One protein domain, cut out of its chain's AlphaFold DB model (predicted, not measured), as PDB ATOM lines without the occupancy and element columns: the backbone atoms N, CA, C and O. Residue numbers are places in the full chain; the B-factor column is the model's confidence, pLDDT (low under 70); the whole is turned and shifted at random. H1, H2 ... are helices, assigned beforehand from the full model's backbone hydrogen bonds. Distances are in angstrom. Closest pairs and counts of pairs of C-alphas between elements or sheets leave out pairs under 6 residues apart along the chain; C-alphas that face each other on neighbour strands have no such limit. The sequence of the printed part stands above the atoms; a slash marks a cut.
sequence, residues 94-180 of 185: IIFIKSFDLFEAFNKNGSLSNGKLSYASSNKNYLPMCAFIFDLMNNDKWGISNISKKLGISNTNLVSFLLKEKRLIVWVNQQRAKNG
ATOM      1  N   ILE A  94     169.541 255.053 265.029       89.81
ATOM      2  CA  ILE A  94     170.262 255.708 266.131       89.81
ATOM      3  C   ILE A  94     171.696 256.025 265.698       89.81
ATOM      4  O   ILE A  94     172.209 257.119 265.954       89.81
ATOM      5  N   ILE A  95     172.345 255.089 264.998       90.44
ATOM      6  CA  ILE A  95     173.698 255.287 264.462       90.44
ATOM      7  C   ILE A  95     173.690 256.380 263.388       90.44
ATOM      8  O   ILE A  95     174.594 257.216 263.374       90.44
ATOM      9  N   PHE A  96     172.672 256.410 262.524       92.56
ATOM     10  CA  PHE A  96     172.492 257.448 261.510       92.56
ATOM     11  C   PHE A  96     172.358 258.835 262.147       92.56
ATOM     12  O   PHE A  96     173.135 259.735 261.818       92.56
ATOM     13  N   ILE A  97     171.448 258.984 263.115       92.06
ATOM     14  CA  ILE A  97     171.222 260.242 263.837       92.06
ATOM     15  C   ILE A  97     172.519 260.743 264.473       92.06
ATOM     16  O   ILE A  97     172.869 261.913 264.323       92.06
ATOM     17  N   LYS A  98     173.260 259.850 265.135       92.31
ATOM     18  CA  LYS A  98     174.533 260.188 265.778       92.31
ATOM     19  C   LYS A  98     175.626 260.558 264.779       92.31
ATOM     20  O   LYS A  98     176.409 261.462 265.051       92.31
ATOM     21  N   SER A  99     175.712 259.857 263.651       91.88
ATOM     22  CA  SER A  99     176.790 260.057 262.672       91.88
ATOM     23  C   SER A  99     176.656 261.382 261.924       91.88
ATOM     24  O   SER A  99     177.666 262.006 261.623       91.88
ATOM     25  N   PHE A 100     175.425 261.825 261.656       91.62
ATOM     26  CA  PHE A 100     175.147 263.051 260.896       91.62
ATOM     27  C   PHE A 100     174.652 264.217 261.759       91.62
ATOM     28  O   PHE A 100     174.224 265.236 261.214       91.62
ATOM     29  N   ASP A 101     174.736 264.077 263.085       91.69
ATOM     30  CA  ASP A 101     174.364 265.112 264.052       91.69
ATOM     31  C   ASP A 101     172.919 265.612 263.843       91.69
ATOM     32  O   ASP A 101     172.654 266.780 263.565       91.69
ATOM     33  N   LEU A 102     171.968 264.671 263.882       91.94
ATOM     34  CA  LEU A 102     170.548 264.895 263.569       91.94
ATOM     35  C   LEU A 102     169.635 264.804 264.797       91.94
ATOM     36  O   LEU A 102     168.430 264.606 264.646       91.94
ATOM     37  N   PHE A 103     170.177 264.913 266.010       90.00
ATOM     38  CA  PHE A 103     169.409 264.694 267.240       90.00
ATOM     39  C   PHE A 103     168.195 265.621 267.359       90.00
ATOM     40  O   PHE A 103     167.127 265.177 267.755       90.00
ATOM     41  N   GLU A 104     168.322 266.883 266.944       88.94
ATOM     42  CA  GLU A 104     167.216 267.852 266.968       88.94
ATOM     43  C   GLU A 104     166.146 267.569 265.906       88.94
ATOM     44  O   GLU A 104     164.989 267.973 266.041       88.94
ATOM     45  N   ALA A 105     166.517 266.865 264.833       88.31
ATOM     46  CA  ALA A 105     165.610 266.562 263.737       88.31
ATOM     47  C   ALA A 105     164.629 265.442 264.090       88.31
ATOM     48  O   ALA A 105     163.548 265.388 263.509       88.31
ATOM     49  N   PHE A 106     164.985 264.565 265.031       91.69
ATOM     50  CA  PHE A 106     164.196 263.396 265.408       91.69
ATOM     51  C   PHE A 106     163.712 263.477 266.856       91.69
ATOM     52  O   PHE A 106     164.383 263.988 267.744       91.69
ATOM     53  N   ASN A 107     162.520 262.949 267.108       89.75
ATOM     54  CA  ASN A 107     161.986 262.771 268.450       89.75
ATOM     55  C   ASN A 107     162.452 261.436 269.063       89.75
ATOM     56  O   ASN A 107     163.055 260.593 268.398       89.75
ATOM     57  N   LYS A 108     162.118 261.218 270.343       85.56
ATOM     58  CA  LYS A 108     162.474 259.994 271.087       85.56
ATOM     59  C   LYS A 108     161.930 258.701 270.460       85.56
ATOM     60  O   LYS A 108     162.487 257.640 270.709       85.56
ATOM     61  N   ASN A 109     160.881 258.797 269.646       83.81
ATOM     62  CA  ASN A 109     160.246 257.660 268.977       83.81
ATOM     63  C   ASN A 109     160.831 257.404 267.576       83.81
ATOM     64  O   ASN A 109     160.354 256.520 266.870       83.81
ATOM     65  N   GLY A 110     161.836 258.178 267.149       81.25
ATOM     66  CA  GLY A 110     162.495 258.015 265.852       81.25
ATOM     67  C   GLY A 110     161.756 258.636 264.662       81.25
ATOM     68  O   GLY A 110     162.168 258.430 263.522       81.25
ATOM     69  N   SER A 111     160.696 259.417 264.889       88.94
ATOM     70  CA  SER A 111     160.048 260.235 263.846       88.94
ATOM     71  C   SER A 111     160.598 261.661 263.844       88.94
ATOM     72  O   SER A 111     161.223 262.083 264.815       88.94
ATOM     73  N   LEU A 112     160.359 262.434 262.782       89.81
ATOM     74  CA  LEU A 112     160.828 263.821 262.729       89.81
ATOM     75  C   LEU A 112     160.104 264.698 263.761       89.81
ATOM     76  O   LEU A 112     158.875 264.731 263.807       89.81
ATOM     77  N   SER A 113     160.873 265.434 264.565       82.94
ATOM     78  CA  SER A 113     160.391 266.261 265.683       82.94
ATOM     79  C   SER A 113     159.388 267.329 265.239       82.94
ATOM     80  O   SER A 113     158.349 267.507 265.868       82.94
ATOM     81  N   ASN A 114     159.656 267.972 264.102       82.31
ATOM     82  CA  ASN A 114     158.831 269.047 263.547       82.31
ATOM     83  C   ASN A 114     157.730 268.554 262.591       82.31
ATOM     84  O   ASN A 114     157.099 269.367 261.917       82.31
ATOM     85  N   GLY A 115     157.558 267.234 262.435       85.69
ATOM     86  CA  GLY A 115     156.624 266.662 261.457       85.69
ATOM     87  C   GLY A 115     156.918 267.071 260.006       85.69
ATOM     88  O   GLY A 115     156.030 267.042 259.150       85.69
ATOM     89  N   LYS A 116     158.160 267.493 259.713       87.75
ATOM     90  CA  LYS A 116     158.558 268.003 258.398       87.75
ATOM     91  C   LYS A 116     160.051 267.823 258.112       87.75
ATOM     92  O   LYS A 116     160.899 268.167 258.929       87.75
ATOM     93  N   LEU A 117     160.368 267.408 256.887       89.06
ATOM     94  CA  LEU A 117     161.685 267.519 256.256       89.06
ATOM     95  C   LEU A 117     161.880 268.927 255.675       89.06
ATOM     96  O   LEU A 117     161.224 269.304 254.697       89.06
ATOM     97  N   SER A 118     162.791 269.710 256.259       87.81
ATOM     98  CA  SER A 118     162.984 271.128 255.914       87.81
ATOM     99  C   SER A 118     164.347 271.477 255.304       87.81
ATOM    100  O   SER A 118     164.497 272.594 254.812       87.81
ATOM    101  N   TYR A 119     165.313 270.553 255.222       92.12
ATOM    102  CA  TYR A 119     166.651 270.875 254.701       92.12
ATOM    103  C   TYR A 119     166.624 271.390 253.259       92.12
ATOM    104  O   TYR A 119     166.028 270.763 252.380       92.12
ATOM    105  N   ALA A 120     167.281 272.524 253.001       92.62
ATOM    106  CA  ALA A 120     167.575 272.984 251.644       92.62
ATOM    107  C   ALA A 120     168.511 271.995 250.927       92.62
ATOM    108  O   ALA A 120     169.281 271.299 251.584       92.62
ATOM    109  N   SER A 121     168.504 271.962 249.591       92.31
ATOM    110  CA  SER A 121     169.390 271.071 248.813       92.31
ATOM    111  C   SER A 121     170.884 271.381 248.975       92.31
ATOM    112  O   SER A 121     171.724 270.545 248.654       92.31
ATOM    113  N   SER A 122     171.227 272.569 249.480       90.81
ATOM    114  CA  SER A 122     172.590 272.971 249.840       90.81
ATOM    115  C   SER A 122     173.018 272.527 251.243       90.81
ATOM    116  O   SER A 122     174.197 272.631 251.576       90.81
ATOM    117  N   ASN A 123     172.092 272.057 252.083       94.69
ATOM    118  CA  ASN A 123     172.403 271.651 253.448       94.69
ATOM    119  C   ASN A 123     173.208 270.341 253.450       94.69
ATOM    120  O   ASN A 123     172.860 269.396 252.738       94.69
ATOM    121  N   LYS A 124     174.240 270.254 254.303       93.31
ATOM    122  CA  LYS A 124     175.094 269.059 254.448       93.31
ATOM    123  C   LYS A 124     174.310 267.768 254.740       93.31
ATOM    124  O   LYS A 124     174.714 266.702 254.291       93.31
ATOM    125  N   ASN A 125     173.165 267.877 255.415       94.12
ATOM    126  CA  ASN A 125     172.322 266.754 255.823       94.12
ATOM    127  C   ASN A 125     171.264 266.369 254.777       94.12
ATOM    128  O   ASN A 125     170.576 265.366 254.954       94.12
ATOM    129  N   TYR A 126     171.143 267.110 253.668       96.44
ATOM    130  CA  TYR A 126     170.181 266.795 252.608       96.44
ATOM    131  C   TYR A 126     170.454 265.429 251.963       96.44
ATOM    132  O   TYR A 126     169.583 264.563 251.969       96.44
ATOM    133  N   LEU A 127     171.670 265.212 251.450       97.38
ATOM    134  CA  LEU A 127     172.030 263.964 250.767       97.38
ATOM    135  C   LEU A 127     172.067 262.741 251.700       97.38
ATOM    136  O   LEU A 127     171.531 261.708 251.295       97.38
ATOM    137  N   PRO A 128     172.610 262.822 252.936       96.12
ATOM    138  CA  PRO A 128     172.485 261.738 253.910       96.12
ATOM    139  C   PRO A 128     171.030 261.379 254.223       96.12
ATOM    140  O   PRO A 128     170.682 260.203 254.238       96.12
ATOM    141  N   MET A 129     170.158 262.379 254.408       96.38
ATOM    142  CA  MET A 129     168.733 262.139 254.643       96.38
ATOM    143  C   MET A 129     168.068 261.470 253.435       96.38
ATOM    144  O   MET A 129     167.323 260.510 253.603       96.38
ATOM    145  N   CYS A 130     168.359 261.920 252.211       97.50
ATOM    146  CA  CYS A 130     167.875 261.259 250.999       97.50
ATOM    147  C   CYS A 130     168.363 259.807 250.892       97.50
ATOM    148  O   CYS A 130     167.564 258.938 250.559       97.50
ATOM    149  N   ALA A 131     169.634 259.534 251.194       97.44
ATOM    150  CA  ALA A 131     170.194 258.185 251.120       97.44
ATOM    151  C   ALA A 131     169.527 257.242 252.132       97.44
ATOM    152  O   ALA A 131     169.085 256.158 251.760       97.44
ATOM    153  N   PHE A 132     169.341 257.707 253.370       96.25
ATOM    154  CA  PHE A 132     168.608 256.970 254.395       96.25
ATOM    155  C   PHE A 132     167.150 256.705 253.986       96.25
ATOM    156  O   PHE A 132     166.663 255.581 254.078       96.25
ATOM    157  N   ILE A 133     166.455 257.715 253.450       96.31
ATOM    158  CA  ILE A 133     165.102 257.548 252.898       96.31
ATOM    159  C   ILE A 133     165.096 256.503 251.777       96.31
ATOM    160  O   ILE A 133     164.157 255.717 251.689       96.31
ATOM    161  N   PHE A 134     166.122 256.470 250.925       97.12
ATOM    162  CA  PHE A 134     166.203 255.501 249.837       97.12
ATOM    163  C   PHE A 134     166.459 254.075 250.328       97.12
ATOM    164  O   PHE A 134     165.908 253.152 249.729       97.12
ATOM    165  N   ASP A 135     167.212 253.878 251.413       95.75
ATOM    166  CA  ASP A 135     167.311 252.573 252.082       95.75
ATOM    167  C   ASP A 135     165.932 252.120 252.586       95.75
ATOM    168  O   ASP A 135     165.499 251.000 252.306       95.75
ATOM    169  N   LEU A 136     165.188 253.015 253.252       94.81
ATOM    170  CA  LEU A 136     163.831 252.719 253.721       94.81
ATOM    171  C   LEU A 136     162.882 252.394 252.557       94.81
ATOM    172  O   LEU A 136     162.151 251.406 252.610       94.81
ATOM    173  N   MET A 137     162.908 253.199 251.490       95.31
ATOM    174  CA  MET A 137     162.107 252.974 250.283       95.31
ATOM    175  C   MET A 137     162.449 251.641 249.624       95.31
ATOM    176  O   MET A 137     161.540 250.938 249.194       95.31
ATOM    177  N   ASN A 138     163.731 251.285 249.551       94.50
ATOM    178  CA  ASN A 138     164.167 250.019 248.974       94.50
ATOM    179  C   ASN A 138     163.595 248.818 249.744       94.50
ATOM    180  O   ASN A 138     163.154 247.853 249.126       94.50
ATOM    181  N   ASN A 139     163.523 248.914 251.074       92.38
ATOM    182  CA  ASN A 139     162.956 247.870 251.929       92.38
ATOM    183  C   ASN A 139     161.420 247.780 251.834       92.38
ATOM    184  O   ASN A 139     160.860 246.691 251.935       92.38
ATOM    185  N   ASP A 140     160.735 248.897 251.565       91.94
ATOM    186  CA  ASP A 140     159.267 248.978 251.477       91.94
ATOM    187  C   ASP A 140     158.739 249.049 250.028       91.94
ATOM    188  O   ASP A 140     157.694 249.657 249.763       91.94
ATOM    189  N   LYS A 141     159.456 248.459 249.060       91.94
ATOM    190  CA  LYS A 141     159.040 248.394 247.640       91.94
ATOM    191  C   LYS A 141     158.665 249.763 247.046       91.94
ATOM    192  O   LYS A 141     157.734 249.900 246.256       91.94
ATOM    193  N   TRP A 142     159.398 250.800 247.443       94.19
ATOM    194  CA  TRP A 142     159.291 252.172 246.949       94.19
ATOM    195  C   TRP A 142     157.944 252.873 247.216       94.19
ATOM    196  O   TRP A 142     157.620 253.848 246.536       94.19
ATOM    197  N   GLY A 143     157.159 252.443 248.212       92.81
ATOM    198  CA  GLY A 143     155.877 253.058 248.593       92.81
ATOM    199  C   GLY A 143     155.982 254.328 249.448       92.81
ATOM    200  O   GLY A 143     156.375 254.264 250.605       92.81
ATOM    201  N   ILE A 144     155.536 255.483 248.929       94.81
ATOM    202  CA  ILE A 144     155.636 256.782 249.631       94.81
ATOM    203  C   ILE A 144     154.855 256.825 250.947       94.81
ATOM    204  O   ILE A 144     155.393 257.300 251.942       94.81
ATOM    205  N   SER A 145     153.620 256.313 250.970       94.44
ATOM    206  CA  SER A 145     152.755 256.381 252.156       94.44
ATOM    207  C   SER A 145     153.319 255.628 253.362       94.44
ATOM    208  O   SER A 145     153.128 256.047 254.500       94.44
ATOM    209  N   ASN A 146     154.043 254.532 253.127       93.75
ATOM    210  CA  ASN A 146     154.669 253.772 254.208       93.75
ATOM    211  C   ASN A 146     155.847 254.548 254.800       93.75
ATOM    212  O   ASN A 146     155.975 254.652 256.020       93.75
ATOM    213  N   ILE A 147     156.670 255.151 253.937       94.81
ATOM    214  CA  ILE A 147     157.850 255.904 254.366       94.81
ATOM    215  C   ILE A 147     157.463 257.185 255.095       94.81
ATOM    216  O   ILE A 147     158.019 257.483 256.150       94.81
ATOM    217  N   SER A 148     156.486 257.928 254.578       95.31
ATOM    218  CA  SER A 148     156.006 259.151 255.221       95.31
ATOM    219  C   SER A 148     155.434 258.865 256.616       95.31
ATOM    220  O   SER A 148     155.779 259.567 257.565       95.31
ATOM    221  N   LYS A 149     154.677 257.768 256.776       94.31
ATOM    222  CA  LYS A 149     154.179 257.300 258.076       94.31
ATOM    223  C   LYS A 149     155.313 256.929 259.034       94.31
ATOM    224  O   LYS A 149     155.279 257.365 260.180       94.31
ATOM    225  N   LYS A 150     156.327 256.178 258.578       93.06
ATOM    226  CA  LYS A 150     157.510 255.827 259.393       93.06
ATOM    227  C   LYS A 150     158.257 257.072 259.886       93.06
ATOM    228  O   LYS A 150     158.684 257.120 261.035       93.06
ATOM    229  N   LEU A 151     158.377 258.090 259.035       93.31
ATOM    230  CA  LEU A 151     159.065 259.342 259.360       93.31
ATOM    231  C   LEU A 151     158.188 260.359 260.111       93.31
ATOM    232  O   LEU A 151     158.714 261.366 260.583       93.31
ATOM    233  N   GLY A 152     156.879 260.116 260.233       94.38
ATOM    234  CA  GLY A 152     155.932 261.041 260.860       94.38
ATOM    235  C   GLY A 152     155.693 262.325 260.058       94.38
ATOM    236  O   GLY A 152     155.557 263.394 260.647       94.38
ATOM    237  N   ILE A 153     155.673 262.245 258.723       95.44
ATOM    238  CA  ILE A 153     155.480 263.391 257.815       95.44
ATOM    239  C   ILE A 153     154.378 263.132 256.790       95.44
ATOM    240  O   ILE A 153     153.954 262.000 256.577       95.44
ATOM    241  N   SER A 154     153.928 264.182 256.100       95.25
ATOM    242  CA  SER A 154     152.983 264.039 254.989       95.25
ATOM    243  C   SER A 154     153.659 263.536 253.707       95.25
ATOM    244  O   SER A 154     154.835 263.813 253.447       95.25
ATOM    245  N   ASN A 155     152.887 262.861 252.845       95.62
ATOM    246  CA  ASN A 155     153.338 262.448 251.509       95.62
ATOM    247  C   ASN A 155     153.860 263.637 250.695       95.62
ATOM    248  O   ASN A 155     154.935 263.559 250.105       95.62
ATOM    249  N   THR A 156     153.136 264.758 250.709       95.25
ATOM    250  CA  THR A 156     153.523 265.984 250.001       95.25
ATOM    251  C   THR A 156     154.849 266.539 250.516       95.25
ATOM    252  O   THR A 156     155.678 267.000 249.730       95.25
ATOM    253  N   ASN A 157     155.102 266.474 251.827       96.00
ATOM    254  CA  ASN A 157     156.379 266.920 252.363       96.00
ATOM    255  C   ASN A 157     157.535 266.008 251.929       96.00
ATOM    256  O   ASN A 157     158.571 266.522 251.514       96.00
ATOM    257  N   LEU A 158     157.345 264.688 251.953       96.31
ATOM    258  CA  LEU A 158     158.353 263.746 251.469       96.31
ATOM    259  C   LEU A 158     158.656 263.962 249.979       96.31
ATOM    260  O   LEU A 158     159.815 264.089 249.592       96.31
ATOM    261  N   VAL A 159     157.623 264.072 249.142       95.81
ATOM    262  CA  VAL A 159     157.787 264.276 247.695       95.81
ATOM    263  C   VAL A 159     158.471 265.615 247.397       95.81
ATOM    264  O   VAL A 159     159.476 265.640 246.690       95.81
ATOM    265  N   SER A 160     158.012 266.716 248.002       95.38
ATOM    266  CA  SER A 160     158.637 268.040 247.819       95.38
ATOM    267  C   SER A 160     160.085 268.093 248.308       95.38
ATOM    268  O   SER A 160     160.896 268.830 247.752       95.38
ATOM    269  N   PHE A 161     160.442 267.297 249.317       96.19
ATOM    270  CA  PHE A 161     161.822 267.147 249.760       96.19
ATOM    271  C   PHE A 161     162.697 266.438 248.713       96.19
ATOM    272  O   PHE A 161     163.780 266.929 248.384       96.19
ATOM    273  N   LEU A 162     162.221 265.323 248.150       95.31
ATOM    274  CA  LEU A 162     162.946 264.571 247.117       95.31
ATOM    275  C   LEU A 162     163.078 265.346 245.795       95.31
ATOM    276  O   LEU A 162     164.067 265.183 245.087       95.31
ATOM    277  N   LEU A 163     162.128 266.233 245.491       95.06
ATOM    278  CA  LEU A 163     162.130 267.070 244.286       95.06
ATOM    279  C   LEU A 163     163.193 268.181 244.278       95.06
ATOM    280  O   LEU A 163     163.442 268.768 243.226       95.06
ATOM    281  N   LYS A 164     163.847 268.476 245.412       95.25
ATOM    282  CA  LYS A 164     164.845 269.563 245.497       95.25
ATOM    283  C   LYS A 164     166.110 269.309 244.667       95.25
ATOM    284  O   LYS A 164     166.835 270.261 244.379       95.25
ATOM    285  N   GLU A 165     166.381 268.061 244.284       95.44
ATOM    286  CA  GLU A 165     167.466 267.691 243.376       95.44
ATOM    287  C   GLU A 165     166.923 266.837 242.223       95.44
ATOM    288  O   GLU A 165     166.516 265.687 242.395       95.44
ATOM    289  N   LYS A 166     166.950 267.407 241.011       94.31
ATOM    290  CA  LYS A 166     166.350 266.809 239.809       94.31
ATOM    291  C   LYS A 166     166.918 265.421 239.497       94.31
ATOM    292  O   LYS A 166     166.193 264.549 239.023       94.31
ATOM    293  N   ARG A 167     168.209 265.192 239.742       94.69
ATOM    294  CA  ARG A 167     168.821 263.882 239.466       94.69
ATOM    295  C   ARG A 167     168.312 262.795 240.404       94.69
ATOM    296  O   ARG A 167     168.044 261.689 239.941       94.69
ATOM    297  N   LEU A 168     168.112 263.129 241.681       95.12
ATOM    298  CA  LEU A 168     167.553 262.199 242.659       95.12
ATOM    299  C   LEU A 168     166.144 261.775 242.248       95.12
ATOM    300  O   LEU A 168     165.862 260.582 242.207       95.12
ATOM    301  N   ILE A 169     165.272 262.719 241.880       94.94
ATOM    302  CA  ILE A 169     163.890 262.375 241.517       94.94
ATOM    303  C   ILE A 169     163.799 261.546 240.233       94.94
ATOM    304  O   ILE A 169     163.008 260.605 240.171       94.94
ATOM    305  N   VAL A 170     164.628 261.841 239.224       96.50
ATOM    306  CA  VAL A 170     164.694 261.027 237.998       96.50
ATOM    307  C   VAL A 170     165.054 259.589 238.358       96.50
ATOM    308  O   VAL A 170     164.375 258.658 237.927       96.50
ATOM    309  N   TRP A 171     166.070 259.409 239.200       96.81
ATOM    310  CA  TRP A 171     166.510 258.094 239.639       96.81
ATOM    311  C   TRP A 171     165.451 257.374 240.501       96.81
ATOM    312  O   TRP A 171     165.151 256.206 240.261       96.81
ATOM    313  N   VAL A 172     164.794 258.073 241.436       96.81
ATOM    314  CA  VAL A 172     163.686 257.525 242.248       96.81
ATOM    315  C   VAL A 172     162.538 257.049 241.366       96.81
ATOM    316  O   VAL A 172     162.017 255.955 241.573       96.81
ATOM    317  N   ASN A 173     162.149 257.835 240.363       97.00
ATOM    318  CA  ASN A 173     161.071 257.465 239.450       97.00
ATOM    319  C   ASN A 173     161.436 256.247 238.591       97.00
ATOM    320  O   ASN A 173     160.572 255.407 238.351       97.00
ATOM    321  N   GLN A 174     162.706 256.084 238.207       96.62
ATOM    322  CA  GLN A 174     163.174 254.858 237.550       96.62
ATOM    323  C   GLN A 174     163.030 253.632 238.462       96.62
ATOM    324  O   GLN A 174     162.565 252.588 238.008       96.62
ATOM    325  N   GLN A 175     163.382 253.739 239.748       96.62
ATOM    326  CA  GLN A 175     163.197 252.623 240.684       96.62
ATOM    327  C   GLN A 175     161.726 252.323 240.951       96.62
ATOM    328  O   GLN A 175     161.327 251.162 240.980       96.62
ATOM    329  N   ARG A 176     160.902 253.361 241.100       96.19
ATOM    330  CA  ARG A 176     159.451 253.220 241.251       96.19
ATOM    331  C   ARG A 176     158.842 252.503 240.051       96.19
ATOM    332  O   ARG A 176     158.133 251.525 240.257       96.19
ATOM    333  N   ALA A 177     159.195 252.897 238.828       96.88
ATOM    334  CA  ALA A 177     158.728 252.235 237.612       96.88
ATOM    335  C   ALA A 177     159.129 250.749 237.567       96.88
ATOM    336  O   ALA A 177     158.285 249.900 237.293       96.88
ATOM    337  N   LYS A 178     160.377 250.414 237.933       95.94
ATOM    338  CA  LYS A 178     160.838 249.013 238.056       95.94
ATOM    339  C   LYS A 178     160.039 248.194 239.075       95.94
ATOM    340  O   LYS A 178     159.978 246.978 238.958       95.94
ATOM    341  N   ASN A 179     159.434 248.855 240.059       95.25
ATOM    342  CA  ASN A 179     158.603 248.245 241.095       95.25
ATOM    343  C   ASN A 179     157.091 248.418 240.826       95.25
ATOM    344  O   ASN A 179     156.289 248.231 241.737       95.25
ATOM    345  N   GLY A 180     156.687 248.796 239.605       95.00
ATOM    346  CA  GLY A 180     155.274 248.941 239.223       95.00
ATOM    347  C   GLY A 180     154.566 250.165 239.819       95.00
ATOM    348  O   GLY A 180     153.340 250.213 239.861       95.00
TER     349      GLY A 180
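What this domain is: This is residues 94 to 180 of the 185 residues of the protein "Protein chain release factor B" of Chloroflexi bacterium (UniProt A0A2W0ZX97). The longest helix, H2, runs through the middle of a compact helical body, with H3 and H4 packed to one side of it at large angles. At one end of the long axis H5 runs side by side with H2, in nearly the same direction and with a gap between them; at the other end lie the short H1 and much of the unnamed stretch of residues 100 to 125, which loops back to H2. The printed part has 87 residues with five named helices, H1 to H5 in order along the chain, and no named strand: the class is all helix. It is compact, with a radius of gyration of the C-alphas of 12.5 A, and rounded, spanning 35 by 26 by 23 A.

How they stand to each other: H1, residues 94 to 99, touches no helix. H1 is near H2, residues 126 to 139, with 5 pairs of C-alphas within 10 A and the closest 8.1 A apart. H2 touches H3, residues 144 to 151, with its residues 133 to 137 alone; the closest C-alphas, of Met 137 and Ile 147, are 6.6 A apart. These two run opposite ways at a steep tilt of 64 degrees. H3 touches H4, residues 155 to 162, about perpendicular at 87 degrees, with the C-alphas of Ser 148 and Asn 155 closest at 5.6 A. H4 is close to H2 but not clearly touching: their closest C-alphas, of Cys 130 and Leu 162, are 7.1 A apart. H5, residues 166 to 178, is close to H4 but not clearly touching, at a steep tilt of 57 degrees, opposite ways; the closest C-alphas are those of Leu 162 and Ile 169, 6.1 A apart. H5 and H2 are near each other, with 10 pairs of C-alphas within 10 A. H1 is apart from H3, H4 and H5, and H3 is apart from H5. In H1, H2, H3, H4 and H5 every O i to N i+4 pair is within hydrogen-bond range.

Where its parts are: H1 begins at C-alpha 94 at (170.262, 255.708, 266.131) and is 8.6 A long from first to last C-alpha. H2 runs 20.3 A from C-alpha 126 at (170.181, 266.795, 252.608). H3 measures 10.6 A and H4 10.8 A. H5 is 18.7 A long and ends at C-alpha 178 at (160.838, 249.013, 238.056).

The domain as a whole: The two C-alphas farthest apart, those of Glu 104 and Gly 180, are 35.6 A apart. The printed part has no cut. The link from H1 to H2 is long, with 26 residues; the links H2 to H3, H3 to H4 and H4 to H5 are tight. The mean pLDDT of the printed part is 93.2, and no printed residue is under 70.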